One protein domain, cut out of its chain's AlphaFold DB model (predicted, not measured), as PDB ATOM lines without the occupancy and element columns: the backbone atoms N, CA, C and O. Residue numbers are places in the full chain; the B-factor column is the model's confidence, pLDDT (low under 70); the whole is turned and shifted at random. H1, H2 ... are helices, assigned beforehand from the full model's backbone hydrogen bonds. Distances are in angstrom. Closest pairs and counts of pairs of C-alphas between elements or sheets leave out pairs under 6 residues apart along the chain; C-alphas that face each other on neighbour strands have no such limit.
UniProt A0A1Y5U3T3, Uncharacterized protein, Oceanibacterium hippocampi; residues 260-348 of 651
ATOM      1  N   GLU A 260     -27.962 -15.594 -41.262       87.12
ATOM      2  CA  GLU A 260     -28.245 -16.323 -40.016       87.12
ATOM      3  C   GLU A 260     -27.196 -16.056 -38.931       87.12
ATOM      4  O   GLU A 260     -27.528 -15.910 -37.754       87.12
ATOM      5  N   GLU A 261     -25.919 -15.989 -39.311       89.56
ATOM      6  CA  GLU A 261     -24.827 -15.664 -38.392       89.56
ATOM      7  C   GLU A 261     -24.951 -14.225 -37.903       89.56
ATOM      8  O   GLU A 261     -24.856 -13.977 -36.704       89.56
ATOM      9  N   LYS A 262     -25.257 -13.288 -38.804       88.44
ATOM     10  CA  LYS A 262     -25.531 -11.891 -38.475       88.44
ATOM     11  C   LYS A 262     -26.708 -11.764 -37.509       88.44
ATOM     12  O   LYS A 262     -26.581 -11.062 -36.512       88.44
ATOM     13  N   GLN A 263     -27.804 -12.492 -37.732       91.94
ATOM     14  CA  GLN A 263     -28.938 -12.507 -36.803       91.94
ATOM     15  C   GLN A 263     -28.546 -13.046 -35.414       91.94
ATOM     16  O   GLN A 263     -28.984 -12.500 -34.401       91.94
ATOM     17  N   LYS A 264     -27.703 -14.088 -35.341       92.19
ATOM     18  CA  LYS A 264     -27.169 -14.609 -34.067       92.19
ATOM     19  C   LYS A 264     -26.254 -13.591 -33.378       92.19
ATOM     20  O   LYS A 264     -26.414 -13.357 -32.186       92.19
ATOM     21  N   VAL A 265     -25.354 -12.948 -34.124       92.12
ATOM     22  CA  VAL A 265     -24.453 -11.888 -33.638       92.12
ATOM     23  C   VAL A 265     -25.258 -10.700 -33.096       92.12
ATOM     24  O   VAL A 265     -25.021 -10.279 -31.968       92.12
ATOM     25  N   GLU A 266     -26.261 -10.208 -33.829       91.88
ATOM     26  CA  GLU A 266     -27.149  -9.118 -33.390       91.88
ATOM     27  C   GLU A 266     -27.975  -9.498 -32.146       91.88
ATOM     28  O   GLU A 266     -28.087  -8.702 -31.211       91.88
ATOM     29  N   ALA A 267     -28.501 -10.726 -32.079       93.69
ATOM     30  CA  ALA A 267     -29.230 -11.214 -30.908       93.69
ATOM     31  C   ALA A 267     -28.332 -11.325 -29.660       93.69
ATOM     32  O   ALA A 267     -28.753 -10.952 -28.560       93.69
ATOM     33  N   THR A 268     -27.090 -11.794 -29.811       92.81
ATOM     34  CA  THR A 268     -26.108 -11.835 -28.716       92.81
ATOM     35  C   THR A 268     -25.668 -10.423 -28.316       92.81
ATOM     36  O   THR A 268     -25.564 -10.137 -27.122       92.81
ATOM     37  N   ALA A 269     -25.495  -9.504 -29.273       92.69
ATOM     38  CA  ALA A 269     -25.182  -8.101 -29.003       92.69
ATOM     39  C   ALA A 269     -26.263  -7.417 -28.152       92.69
ATOM     40  O   ALA A 269     -25.938  -6.768 -27.159       92.69
ATOM     41  N   ASP A 270     -27.546  -7.611 -28.476       93.25
ATOM     42  CA  ASP A 270     -28.665  -7.076 -27.689       93.25
ATOM     43  C   ASP A 270     -28.709  -7.665 -26.264       93.25
ATOM     44  O   ASP A 270     -28.879  -6.921 -25.292       93.25
ATOM     45  N   LYS A 271     -28.464  -8.975 -26.096       95.88
ATOM     46  CA  LYS A 271     -28.335  -9.595 -24.762       95.88
ATOM     47  C   LYS A 271     -27.182  -9.000 -23.949       95.88
ATOM     48  O   LYS A 271     -27.379  -8.681 -22.775       95.88
ATOM     49  N   VAL A 272     -26.002  -8.833 -24.553       93.94
ATOM     50  CA  VAL A 272     -24.813  -8.261 -23.895       93.94
ATOM     51  C   VAL A 272     -25.015  -6.779 -23.575       93.94
ATOM     52  O   VAL A 272     -24.689  -6.350 -22.472       93.94
ATOM     53  N   TYR A 273     -25.640  -6.006 -24.465       93.19
ATOM     54  CA  TYR A 273     -26.004  -4.612 -24.204       93.19
ATOM     55  C   TYR A 273     -26.993  -4.490 -23.033       93.19
ATOM     56  O   TYR A 273     -26.801  -3.668 -22.132       93.19
ATOM     57  N   LYS A 274     -28.021  -5.350 -22.987       94.06
ATOM     58  CA  LYS A 274     -28.956  -5.441 -21.853       94.06
ATOM     59  C   LYS A 274     -28.251  -5.850 -20.559       94.06
ATOM     60  O   LYS A 274     -28.558  -5.280 -19.515       94.06
ATOM     61  N   ALA A 275     -27.297  -6.779 -20.622       91.25
ATOM     62  CA  ALA A 275     -26.489  -7.187 -19.476       91.25
ATOM     63  C   ALA A 275     -25.640  -6.024 -18.944       91.25
ATOM     64  O   ALA A 275     -25.733  -5.696 -17.763       91.25
ATOM     65  N   LEU A 276     -24.893  -5.345 -19.821       91.44
ATOM     66  CA  LEU A 276     -24.092  -4.166 -19.493       91.44
ATOM     67  C   LEU A 276     -24.954  -3.079 -18.842       91.44
ATOM     68  O   LEU A 276     -24.675  -2.669 -17.716       91.44
ATOM     69  N   LYS A 277     -26.055  -2.681 -19.489       90.69
ATOM     70  CA  LYS A 277     -26.983  -1.675 -18.954       90.69
ATOM     71  C   LYS A 277     -27.605  -2.107 -17.625       90.69
ATOM     72  O   LYS A 277     -27.766  -1.276 -16.735       90.69
ATOM     73  N   GLY A 278     -27.906  -3.396 -17.457       89.81
ATOM     74  CA  GLY A 278     -28.296  -3.985 -16.177       89.81
ATOM     75  C   GLY A 278     -27.223  -3.767 -15.107       89.81
ATOM     76  O   GLY A 278     -27.500  -3.149 -14.084       89.81
ATOM     77  N   THR A 279     -25.976  -4.172 -15.370       88.31
ATOM     78  CA  THR A 279     -24.859  -3.980 -14.423       88.31
ATOM     79  C   THR A 279     -24.578  -2.510 -14.107       88.31
ATOM     80  O   THR A 279     -24.212  -2.212 -12.975       88.31
ATOM     81  N   GLU A 280     -24.795  -1.581 -15.043       88.00
ATOM     82  CA  GLU A 280     -24.626  -0.135 -14.832       88.00
ATOM     83  C   GLU A 280     -25.768   0.488 -14.005       88.00
ATOM     84  O   GLU A 280     -25.519   1.378 -13.193       88.00
ATOM     85  N   THR A 281     -27.011   0.018 -14.176       84.81
ATOM     86  CA  THR A 281     -28.217   0.636 -13.580       84.81
ATOM     87  C   THR A 281     -28.771  -0.056 -12.334       84.81
ATOM     88  O   THR A 281     -29.552   0.567 -11.614       84.81
ATOM     89  N   GLU A 282     -28.369  -1.296 -12.031       83.69
ATOM     90  CA  GLU A 282     -28.847  -2.042 -10.854       83.69
ATOM     91  C   GLU A 282     -28.643  -1.233  -9.557       83.69
ATOM     92  O   GLU A 282     -27.670  -0.483  -9.424       83.69
ATOM     93  N   ASN A 283     -29.526  -1.372  -8.569       75.94
ATOM     94  CA  ASN A 283     -29.299  -0.758  -7.262       75.94
ATOM     95  C   ASN A 283     -28.165  -1.507  -6.534       75.94
ATOM     96  O   ASN A 283     -28.258  -2.714  -6.342       75.94
ATOM     97  N   ILE A 284     -27.125  -0.794  -6.087       80.88
ATOM     98  CA  ILE A 284     -25.957  -1.374  -5.394       80.88
ATOM     99  C   ILE A 284     -26.382  -2.189  -4.156       80.88
ATOM    100  O   ILE A 284     -25.792  -3.230  -3.879       80.88
ATOM    101  N   GLY A 285     -27.457  -1.794  -3.461       71.69
ATOM    102  CA  GLY A 285     -28.010  -2.561  -2.338       71.69
ATOM    103  C   GLY A 285     -28.519  -3.961  -2.719       71.69
ATOM    104  O   GLY A 285     -28.498  -4.869  -1.894       71.69
ATOM    105  N   LEU A 286     -28.923  -4.180  -3.976       78.75
ATOM    106  CA  LEU A 286     -29.330  -5.500  -4.478       78.75
ATOM    107  C   LEU A 286     -28.135  -6.407  -4.811       78.75
ATOM    108  O   LEU A 286     -28.336  -7.602  -5.004       78.75
ATOM    109  N   LEU A 287     -26.911  -5.872  -4.854       83.50
ATOM    110  CA  LEU A 287     -25.675  -6.638  -5.060       83.50
ATOM    111  C   LEU A 287     -25.006  -7.069  -3.741       83.50
ATOM    112  O   LEU A 287     -23.993  -7.763  -3.781       83.50
ATOM    113  N   GLN A 288     -25.562  -6.696  -2.579       78.69
ATOM    114  CA  GLN A 288     -25.051  -7.132  -1.270       78.69
ATOM    115  C   GLN A 288     -25.204  -8.649  -1.012       78.69
ATOM    116  O   GLN A 288     -24.270  -9.231  -0.466       78.69
ATOM    117  N   PRO A 289     -26.316  -9.327  -1.378       83.38
ATOM    118  CA  PRO A 289     -26.441 -10.771  -1.169       83.38
ATOM    119  C   PRO A 289     -25.550 -11.560  -2.148       83.38
ATOM    120  O   PRO A 289     -25.633 -11.317  -3.360       83.38
ATOM    121  N   PRO A 290     -24.732 -12.523  -1.677       83.88
ATOM    122  CA  PRO A 290     -23.809 -13.271  -2.533       83.88
ATOM    123  C   PRO A 290     -24.532 -14.068  -3.625       83.88
ATOM    124  O   PRO A 290     -24.043 -14.143  -4.749       83.88
ATOM    125  N   GLU A 291     -25.743 -14.564  -3.361       87.25
ATOM    126  CA  GLU A 291     -26.550 -15.320  -4.326       87.25
ATOM    127  C   GLU A 291     -26.930 -14.457  -5.542       87.25
ATOM    128  O   GLU A 291     -27.027 -14.940  -6.675       87.25
ATOM    129  N   ARG A 292     -27.118 -13.143  -5.335       86.88
ATOM    130  CA  ARG A 292     -27.385 -12.197  -6.427       86.88
ATOM    131  C   ARG A 292     -26.118 -11.916  -7.228       86.88
ATOM    132  O   ARG A 292     -26.191 -11.871  -8.454       86.88
ATOM    133  N   GLN A 293     -24.961 -11.803  -6.571       92.12
ATOM    134  CA  GLN A 293     -23.669 -11.688  -7.256       92.12
ATOM    135  C   GLN A 293     -23.395 -12.920  -8.135       92.12
ATOM    136  O   GLN A 293     -23.027 -12.777  -9.300       92.12
ATOM    137  N   GLU A 294     -23.628 -14.124  -7.605       92.38
ATOM    138  CA  GLU A 294     -23.516 -15.387  -8.342       92.38
ATOM    139  C   GLU A 294     -24.493 -15.459  -9.517       92.38
ATOM    140  O   GLU A 294     -24.089 -15.842 -10.612       92.38
ATOM    141  N   THR A 295     -25.738 -15.004  -9.338       92.50
ATOM    142  CA  THR A 295     -26.732 -14.929 -10.425       92.50
ATOM    143  C   THR A 295     -26.230 -14.067 -11.593       92.50
ATOM    144  O   THR A 295     -26.295 -14.500 -12.745       92.50
ATOM    145  N   TYR A 296     -25.675 -12.874 -11.327       94.00
ATOM    146  CA  TYR A 296     -25.108 -12.032 -12.391       94.00
ATOM    147  C   TYR A 296     -23.859 -12.655 -13.025       94.00
ATOM    148  O   TYR A 296     -23.751 -12.659 -14.251       94.00
ATOM    149  N   ARG A 297     -22.945 -13.229 -12.230       95.44
ATOM    150  CA  ARG A 297     -21.751 -13.924 -12.750       95.44
ATOM    151  C   ARG A 297     -22.128 -15.108 -13.645       95.44
ATOM    152  O   ARG A 297     -21.561 -15.252 -14.722       95.44
ATOM    153  N   GLY A 298     -23.115 -15.914 -13.248       95.50
ATOM    154  CA  GLY A 298     -23.627 -17.032 -14.044       95.50
ATOM    155  C   GLY A 298     -24.294 -16.578 -15.345       95.50
ATOM    156  O   GLY A 298     -24.090 -17.199 -16.389       95.50
ATOM    157  N   TYR A 299     -25.022 -15.457 -15.325       96.06
ATOM    158  CA  TYR A 299     -25.598 -14.875 -16.540       96.06
ATOM    159  C   TYR A 299     -24.512 -14.371 -17.507       96.06
ATOM    160  O   TYR A 299     -24.545 -14.717 -18.686       96.06
ATOM    161  N   LEU A 300     -23.503 -13.637 -17.022       95.62
ATOM    162  CA  LEU A 300     -22.383 -13.173 -17.856       95.62
ATOM    163  C   LEU A 300     -21.525 -14.339 -18.381       95.62
ATOM    164  O   LEU A 300     -21.131 -14.327 -19.546       95.62
ATOM    165  N   ALA A 301     -21.316 -15.393 -17.585       95.88
ATOM    166  CA  ALA A 301     -20.676 -16.631 -18.037       95.88
ATOM    167  C   ALA A 301     -21.489 -17.346 -19.134       95.88
ATOM    168  O   ALA A 301     -20.911 -17.822 -20.109       95.88
ATOM    169  N   THR A 302     -22.822 -17.363 -19.022       96.25
ATOM    170  CA  THR A 302     -23.709 -17.900 -20.070       96.25
ATOM    171  C   THR A 302     -23.563 -17.107 -21.370       96.25
ATOM    172  O   THR A 302     -23.385 -17.701 -22.429       96.25
ATOM    173  N   LEU A 303     -23.550 -15.770 -21.296       96.25
ATOM    174  CA  LEU A 303     -23.331 -14.914 -22.468       96.25
ATOM    175  C   LEU A 303     -21.931 -15.078 -23.074       96.25
ATOM    176  O   LEU A 303     -21.797 -14.992 -24.292       96.25
ATOM    177  N   ARG A 304     -20.899 -15.356 -22.264       96.31
ATOM    178  CA  ARG A 304     -19.555 -15.678 -22.772       96.31
ATOM    179  C   ARG A 304     -19.561 -17.007 -23.537       96.31
ATOM    180  O   ARG A 304     -19.027 -17.057 -24.636       96.31
ATOM    181  N   GLY A 305     -20.258 -18.027 -23.031       94.81
ATOM    182  CA  GLY A 305     -20.464 -19.291 -23.751       94.81
ATOM    183  C   GLY A 305     -21.262 -19.141 -25.056       94.81
ATOM    184  O   GLY A 305     -20.912 -19.756 -26.059       94.81
ATOM    185  N   GLU A 306     -22.299 -18.293 -25.080       94.62
ATOM    186  CA  GLU A 306     -23.014 -17.955 -26.323       94.62
ATOM    187  C   GLU A 306     -22.107 -17.225 -27.329       94.62
ATOM    188  O   GLU A 306     -22.152 -17.524 -28.521       94.62
ATOM    189  N   LEU A 307     -21.273 -16.294 -26.852       93.81
ATOM    190  CA  LEU A 307     -20.312 -15.532 -27.651       93.81
ATOM    191  C   LEU A 307     -19.204 -16.417 -28.240       93.81
ATOM    192  O   LEU A 307     -18.907 -16.291 -29.424       93.81
ATOM    193  N   ASP A 308     -18.621 -17.325 -27.457       93.12
ATOM    194  CA  ASP A 308     -17.604 -18.274 -27.934       93.12
ATOM    195  C   ASP A 308     -18.190 -19.294 -28.938       93.12
ATOM    196  O   ASP A 308     -17.467 -19.826 -29.779       93.12
ATOM    197  N   GLY A 309     -19.510 -19.517 -28.906       92.06
ATOM    198  CA  GLY A 309     -20.252 -20.297 -29.902       92.06
ATOM    199  C   GLY A 309     -20.588 -19.552 -31.203       92.06
ATOM    200  O   GLY A 309     -21.158 -20.160 -32.113       92.06
ATOM    201  N   LEU A 310     -20.271 -18.255 -31.322       93.06
ATOM    202  CA  LEU A 310     -20.464 -17.508 -32.568       93.06
ATOM    203  C   LEU A 310     -19.370 -17.848 -33.603       93.06
ATOM    204  O   LEU A 310     -18.214 -18.092 -33.245       93.06
ATOM    205  N   PRO A 311     -19.698 -17.848 -34.904       88.00
ATOM    206  CA  PRO A 311     -18.709 -18.025 -35.957       88.00
ATOM    207  C   PRO A 311     -17.915 -16.736 -36.194       88.00
ATOM    208  O   PRO A 311     -18.355 -15.643 -35.841       88.00
ATOM    209  N   LYS A 312     -16.747 -16.879 -36.836       89.75
ATOM    210  CA  LYS A 312     -15.845 -15.774 -37.218       89.75
ATOM    211  C   LYS A 312     -15.495 -14.885 -36.016       89.75
ATOM    212  O   LYS A 312     -15.823 -13.705 -35.983       89.75
ATOM    213  N   GLN A 313     -14.819 -15.468 -35.024       92.69
ATOM    214  CA  GLN A 313     -14.449 -14.792 -33.769       92.69
ATOM    215  C   GLN A 313     -13.643 -13.493 -33.972       92.69
ATOM    216  O   GLN A 313     -13.780 -12.567 -33.176       92.69
ATOM    217  N   ASP A 314     -12.882 -13.395 -35.065       91.44
ATOM    218  CA  ASP A 314     -12.112 -12.201 -35.444       91.44
ATOM    219  C   ASP A 314     -12.941 -11.127 -36.182       91.44
ATOM    220  O   ASP A 314     -12.433 -10.052 -36.506       91.44
ATOM    221  N   HIS A 315     -14.223 -11.385 -36.470       92.44
ATOM    222  CA  HIS A 315     -15.094 -10.419 -37.136       92.44
ATOM    223  C   HIS A 315     -15.336  -9.199 -36.221       92.44
ATOM    224  O   HIS A 315     -15.695  -9.386 -35.053       92.44
ATOM    225  N   PRO A 316     -15.239  -7.946 -36.719       89.56
ATOM    226  CA  PRO A 316     -15.299  -6.743 -35.880       89.56
ATOM    227  C   PRO A 316     -16.507  -6.668 -34.936       89.56
ATOM    228  O   PRO A 316     -16.356  -6.288 -33.778       89.56
ATOM    229  N   ALA A 317     -17.689  -7.100 -35.389       91.38
ATOM    230  CA  ALA A 317     -18.889  -7.135 -34.548       91.38
ATOM    231  C   ALA A 317     -18.787  -8.138 -33.379       91.38
ATOM    232  O   ALA A 317     -19.287  -7.864 -32.292       91.38
ATOM    233  N   VAL A 318     -18.122  -9.285 -33.561       93.62
ATOM    234  CA  VAL A 318     -17.939 -10.287 -32.492       93.62
ATOM    235  C   VAL A 318     -16.919  -9.776 -31.466       93.62
ATOM    236  O   VAL A 318     -17.139  -9.901 -30.259       93.62
ATOM    237  N   LEU A 319     -15.864  -9.097 -31.929       93.00
ATOM    238  CA  LEU A 319     -14.896  -8.408 -31.071       93.00
ATOM    239  C   LEU A 319     -15.536  -7.259 -30.266       93.00
ATOM    240  O   LEU A 319     -15.224  -7.094 -29.086       93.00
ATOM    241  N   GLU A 320     -16.469  -6.502 -30.852       92.69
ATOM    242  CA  GLU A 320     -17.227  -5.464 -30.138       92.69
ATOM    243  C   GLU A 320     -18.127  -6.059 -29.039       92.69
ATOM    244  O   GLU A 320     -18.155  -5.550 -27.913       92.69
ATOM    245  N   ILE A 321     -18.822  -7.169 -29.317       94.12
ATOM    246  CA  ILE A 321     -19.617  -7.887 -28.304       94.12
ATOM    247  C   ILE A 321     -18.710  -8.375 -27.165       94.12
ATOM    248  O   ILE A 321     -19.048  -8.182 -25.996       94.12
ATOM    249  N   ARG A 322     -17.536  -8.936 -27.488       96.38
ATOM    250  CA  ARG A 322     -16.527  -9.377 -26.508       96.38
ATOM    251  C   ARG A 322     -16.068  -8.221 -25.614       96.38
ATOM    252  O   ARG A 322     -16.153  -8.326 -24.392       96.38
ATOM    253  N   ALA A 323     -15.702  -7.082 -26.201       93.88
ATOM    254  CA  ALA A 323     -15.290  -5.890 -25.459       93.88
ATOM    255  C   ALA A 323     -16.403  -5.329 -24.548       93.88
ATOM    256  O   ALA A 323     -16.127  -4.897 -23.424       93.88
ATOM    257  N   ASN A 324     -17.663  -5.362 -24.997       93.69
ATOM    258  CA  ASN A 324     -18.818  -4.950 -24.195       93.69
ATOM    259  C   ASN A 324     -19.117  -5.925 -23.042       93.69
ATOM    260  O   ASN A 324     -19.476  -5.481 -21.949       93.69
ATOM    261  N   LEU A 325     -18.914  -7.230 -23.240       95.31
ATOM    262  CA  LEU A 325     -19.050  -8.236 -22.186       95.31
ATOM    263  C   LEU A 325     -17.942  -8.095 -21.126       95.31
ATOM    264  O   LEU A 325     -18.233  -8.054 -19.931       95.31
ATOM    265  N   ASP A 326     -16.694  -7.882 -21.549       93.88
ATOM    266  CA  ASP A 326     -15.563  -7.600 -20.652       93.88
ATOM    267  C   ASP A 326     -15.700  -6.239 -19.936       93.88
ATOM    268  O   ASP A 326     -15.119  -6.008 -18.868       93.88
ATOM    269  N   LYS A 327     -16.462  -5.294 -20.505       93.81
ATOM    270  CA  LYS A 327     -16.885  -4.070 -19.808       93.81
ATOM    271  C   LYS A 327     -17.935  -4.389 -18.737       93.81
ATOM    272  O   LYS A 327     -17.794  -3.900 -17.620       93.81
ATOM    273  N   ALA A 328     -18.940  -5.214 -19.044       93.94
ATOM    274  CA  ALA A 328     -19.983  -5.606 -18.092       93.94
ATOM    275  C   ALA A 328     -19.407  -6.352 -16.873       93.94
ATOM    276  O   ALA A 328     -19.747  -6.007 -15.742       93.94
ATOM    277  N   ASP A 329     -18.468  -7.284 -17.082       94.81
ATOM    278  CA  ASP A 329     -17.750  -7.975 -15.998       94.81
ATOM    279  C   ASP A 329     -17.002  -6.994 -15.080       94.81
ATOM    280  O   ASP A 329     -17.134  -7.051 -13.856       94.81
ATOM    281  N   ARG A 330     -16.242  -6.050 -15.657       96.06
ATOM    282  CA  ARG A 330     -15.503  -5.036 -14.881       96.06
ATOM    283  C   ARG A 330     -16.436  -4.092 -14.124       96.06
ATOM    284  O   ARG A 330     -16.166  -3.786 -12.963       96.06
ATOM    285  N   THR A 331     -17.539  -3.668 -14.742       92.88
ATOM    286  CA  THR A 331     -18.580  -2.862 -14.086       92.88
ATOM    287  C   THR A 331     -19.205  -3.621 -12.917       92.88
ATOM    288  O   THR A 331     -19.311  -3.068 -11.823       92.88
ATOM    289  N   LEU A 332     -19.572  -4.893 -13.106       93.69
ATOM    290  CA  LEU A 332     -20.126  -5.731 -12.043       93.69
ATOM    291  C   LEU A 332     -19.130  -5.898 -10.888       93.69
ATOM    292  O   LEU A 332     -19.504  -5.686  -9.738       93.69
ATOM    293  N   ALA A 333     -17.866  -6.216 -11.176       93.56
ATOM    294  CA  ALA A 333     -16.828  -6.375 -10.158       93.56
ATOM    295  C   ALA A 333     -16.601  -5.086  -9.346       93.56
ATOM    296  O   ALA A 333     -16.552  -5.133  -8.116       93.56
ATOM    297  N   ALA A 334     -16.538  -3.926 -10.009       92.06
ATOM    298  CA  ALA A 334     -16.408  -2.633  -9.338       92.06
ATOM    299  C   ALA A 334     -17.625  -2.307  -8.452       92.06
ATOM    300  O   ALA A 334     -17.465  -1.787  -7.348       92.06
ATOM    301  N   ARG A 335     -18.843  -2.640  -8.901       90.44
ATOM    302  CA  ARG A 335     -20.078  -2.404  -8.132       90.44
ATOM    303  C   ARG A 335     -20.281  -3.404  -6.995       90.44
ATOM    304  O   ARG A 335     -20.865  -3.022  -5.987       90.44
ATOM    305  N   ILE A 336     -19.756  -4.626  -7.109       89.50
ATOM    306  CA  ILE A 336     -19.648  -5.574  -5.990       89.50
ATOM    307  C   ILE A 336     -18.683  -5.024  -4.936       89.50
ATOM    308  O   ILE A 336     -19.095  -4.847  -3.799       89.50
ATOM    309  N   ALA A 337     -17.468  -4.610  -5.315       87.94
ATOM    310  CA  ALA A 337     -16.525  -4.005  -4.368       87.94
ATOM    311  C   ALA A 337     -17.100  -2.745  -3.683       87.94
ATOM    312  O   ALA A 337     -16.878  -2.514  -2.494       87.94
ATOM    313  N   GLN A 338     -17.893  -1.946  -4.409       84.50
ATOM    314  CA  GLN A 338     -18.646  -0.832  -3.832       84.50
ATOM    315  C   GLN A 338     -19.747  -1.308  -2.866       84.50
ATOM    316  O   GLN A 338     -19.911  -0.719  -1.800       84.50
ATOM    317  N   ALA A 339     -20.492  -2.366  -3.203       83.12
ATOM    318  CA  ALA A 339     -21.485  -2.972  -2.317       83.12
ATOM    319  C   ALA A 339     -20.844  -3.534  -1.037       83.12
ATOM    320  O   ALA A 339     -21.414  -3.363   0.038       83.12
ATOM    321  N   ASP A 340     -19.650  -4.123  -1.119       83.88
ATOM    322  CA  ASP A 340     -18.908  -4.662   0.025       83.88
ATOM    323  C   ASP A 340     -18.441  -3.538   0.968       83.88
ATOM    324  O   ASP A 340     -18.732  -3.574   2.165       83.88
ATOM    325  N   GLN A 341     -17.837  -2.467   0.429       84.31
ATOM    326  CA  GLN A 341     -17.472  -1.262   1.200       84.31
ATOM    327  C   GLN A 341     -18.683  -0.611   1.885       84.31
ATOM    328  O   GLN A 341     -18.605  -0.152   3.030       84.31
ATOM    329  N   LEU A 342     -19.825  -0.564   1.192       80.88
ATOM    330  CA  LEU A 342     -21.075  -0.098   1.783       80.88
ATOM    331  C   LEU A 342     -21.593  -1.073   2.846       80.88
ATOM    332  O   LEU A 342     -22.101  -0.618   3.862       80.88
ATOM    333  N   THR A 343     -21.428  -2.384   2.671       80.25
ATOM    334  CA  THR A 343     -21.851  -3.405   3.644       80.25
ATOM    335  C   THR A 343     -21.057  -3.316   4.943       80.25
ATOM    336  O   THR A 343     -21.662  -3.366   6.009       80.25
ATOM    337  N   GLU A 344     -19.743  -3.089   4.889       82.75
ATOM    338  CA  GLU A 344     -18.924  -2.846   6.083       82.75
ATOM    339  C   GLU A 344     -19.386  -1.575   6.823       82.75
ATOM    340  O   GLU A 344     -19.757  -1.613   8.002       82.75
ATOM    341  N   LYS A 345     -19.465  -0.447   6.104       81.44
ATOM    342  CA  LYS A 345     -19.858   0.850   6.674       81.44
ATOM    343  C   LYS A 345     -21.288   0.848   7.224       81.44
ATOM    344  O   LYS A 345     -21.544   1.395   8.298       81.44
ATOM    345  N   TYR A 346     -22.232   0.257   6.497       85.56
ATOM    346  CA  TYR A 346     -23.630   0.151   6.914       85.56
ATOM    347  C   TYR A 346     -23.824  -0.918   7.991       85.56
ATOM    348  O   TYR A 346     -24.662  -0.721   8.863       85.56
ATOM    349  N   GLY A 347     -23.022  -1.985   8.002       84.81
ATOM    350  CA  GLY A 347     -22.995  -2.985   9.067       84.81
ATOM    351  C   GLY A 347     -22.646  -2.366  10.419       84.81
ATOM    352  O   GLY A 347     -23.377  -2.565  11.386       84.81
ATOM    353  N   LEU A 348     -21.613  -1.516  10.472       88.19
ATOM    354  CA  LEU A 348     -21.261  -0.753  11.679       88.19
ATOM    355  C   LEU A 348     -22.378   0.212  12.116       88.19
ATOM    356  O   LEU A 348     -22.663   0.331  13.309       88.19
TER     357      LEU A 348
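Overview. This is residues 260 to 348 of the 651 residues of an uncharacterized protein of Oceanibacterium hippocampi (UniProt A0A1Y5U3T3). Three long helices, H1, H3 and H4, lie lengthwise in a slim rod, a bundle with its helices at the corners of a triangle, and H4, the longest, makes most of its length. The small helix H2 sits in the turn between H1 and H3 and packs on H4. The bundle of H1, H3 and H4 is up and down, each helix running against the one before it. The printed part has 89 residues with four named helices, in the order H1, H2, H3, H4, and no named strand, and its class is all helix. It is only just loose, close to compact, with a radius of gyration of the C-alphas of 14.9 A, and spans 54 by 19 by 16 A.

Arrangement. H1, residues 260 to 281, and H4, residues 316 to 348, touch and run the same way at a shallow tilt of 20 degrees. Their closest C-alphas, those of Leu 276 and Ala 328, are 4.6 A apart, and H4 touches H1 with residues 317 to 332 alone. H2, residues 284 to 287, is apart from H1 but touches H4, and H4 touches H2 with residues 335 to 339 alone; the closest C-alphas of H2 and H4, those of Ile 284 and Ala 339, are 5.7 A apart. H3, residues 290 to 308, is close to H2 but not clearly touching, with the C-alphas of Leu 287 and Gln 293 closest at 5.9 A. H3 touches H1, residues 300 to 307 of H3 alone with residues 268 to 275 of H1 alone; the closest C-alphas, of Thr 268 and Leu 307, are 7.0 A apart. H1 and H3 run opposite ways at a shallow tilt of 23 degrees. H3 and H4 form a helical hairpin and touch, opposite ways at a shallow tilt of 8 degrees, with the C-alphas of Leu 300 and Asp 329 closest at 7.2 A. H4 is the hub, touching three helices. In H1, H3 and H4 every O i to N i+4 pair is within hydrogen-bond range; H2 is too short for such a pair.

Along the chain. H1 begins with C-alpha 260 at (-28.245, -16.323, -40.016) and measures 31.4 A from first to last C-alpha. H2 has four residues and measures 5.3 A. H3 begins with C-alpha 290 at (-23.809, -13.271, -2.533) and measures 26.6 A. H4 measures 48.3 A and ends with C-alpha 348 at (-21.261, -0.753, 11.679).

Size, cuts and confidence. The two C-alphas farthest apart, those of Glu 260 and Leu 348, are 54.4 A apart. The printed part has no cut. The links H1 to H2 and H2 to H3 are tight, and H3 to H4 is short. The mean pLDDT of the printed part is 90.1, and no printed residue is under 70.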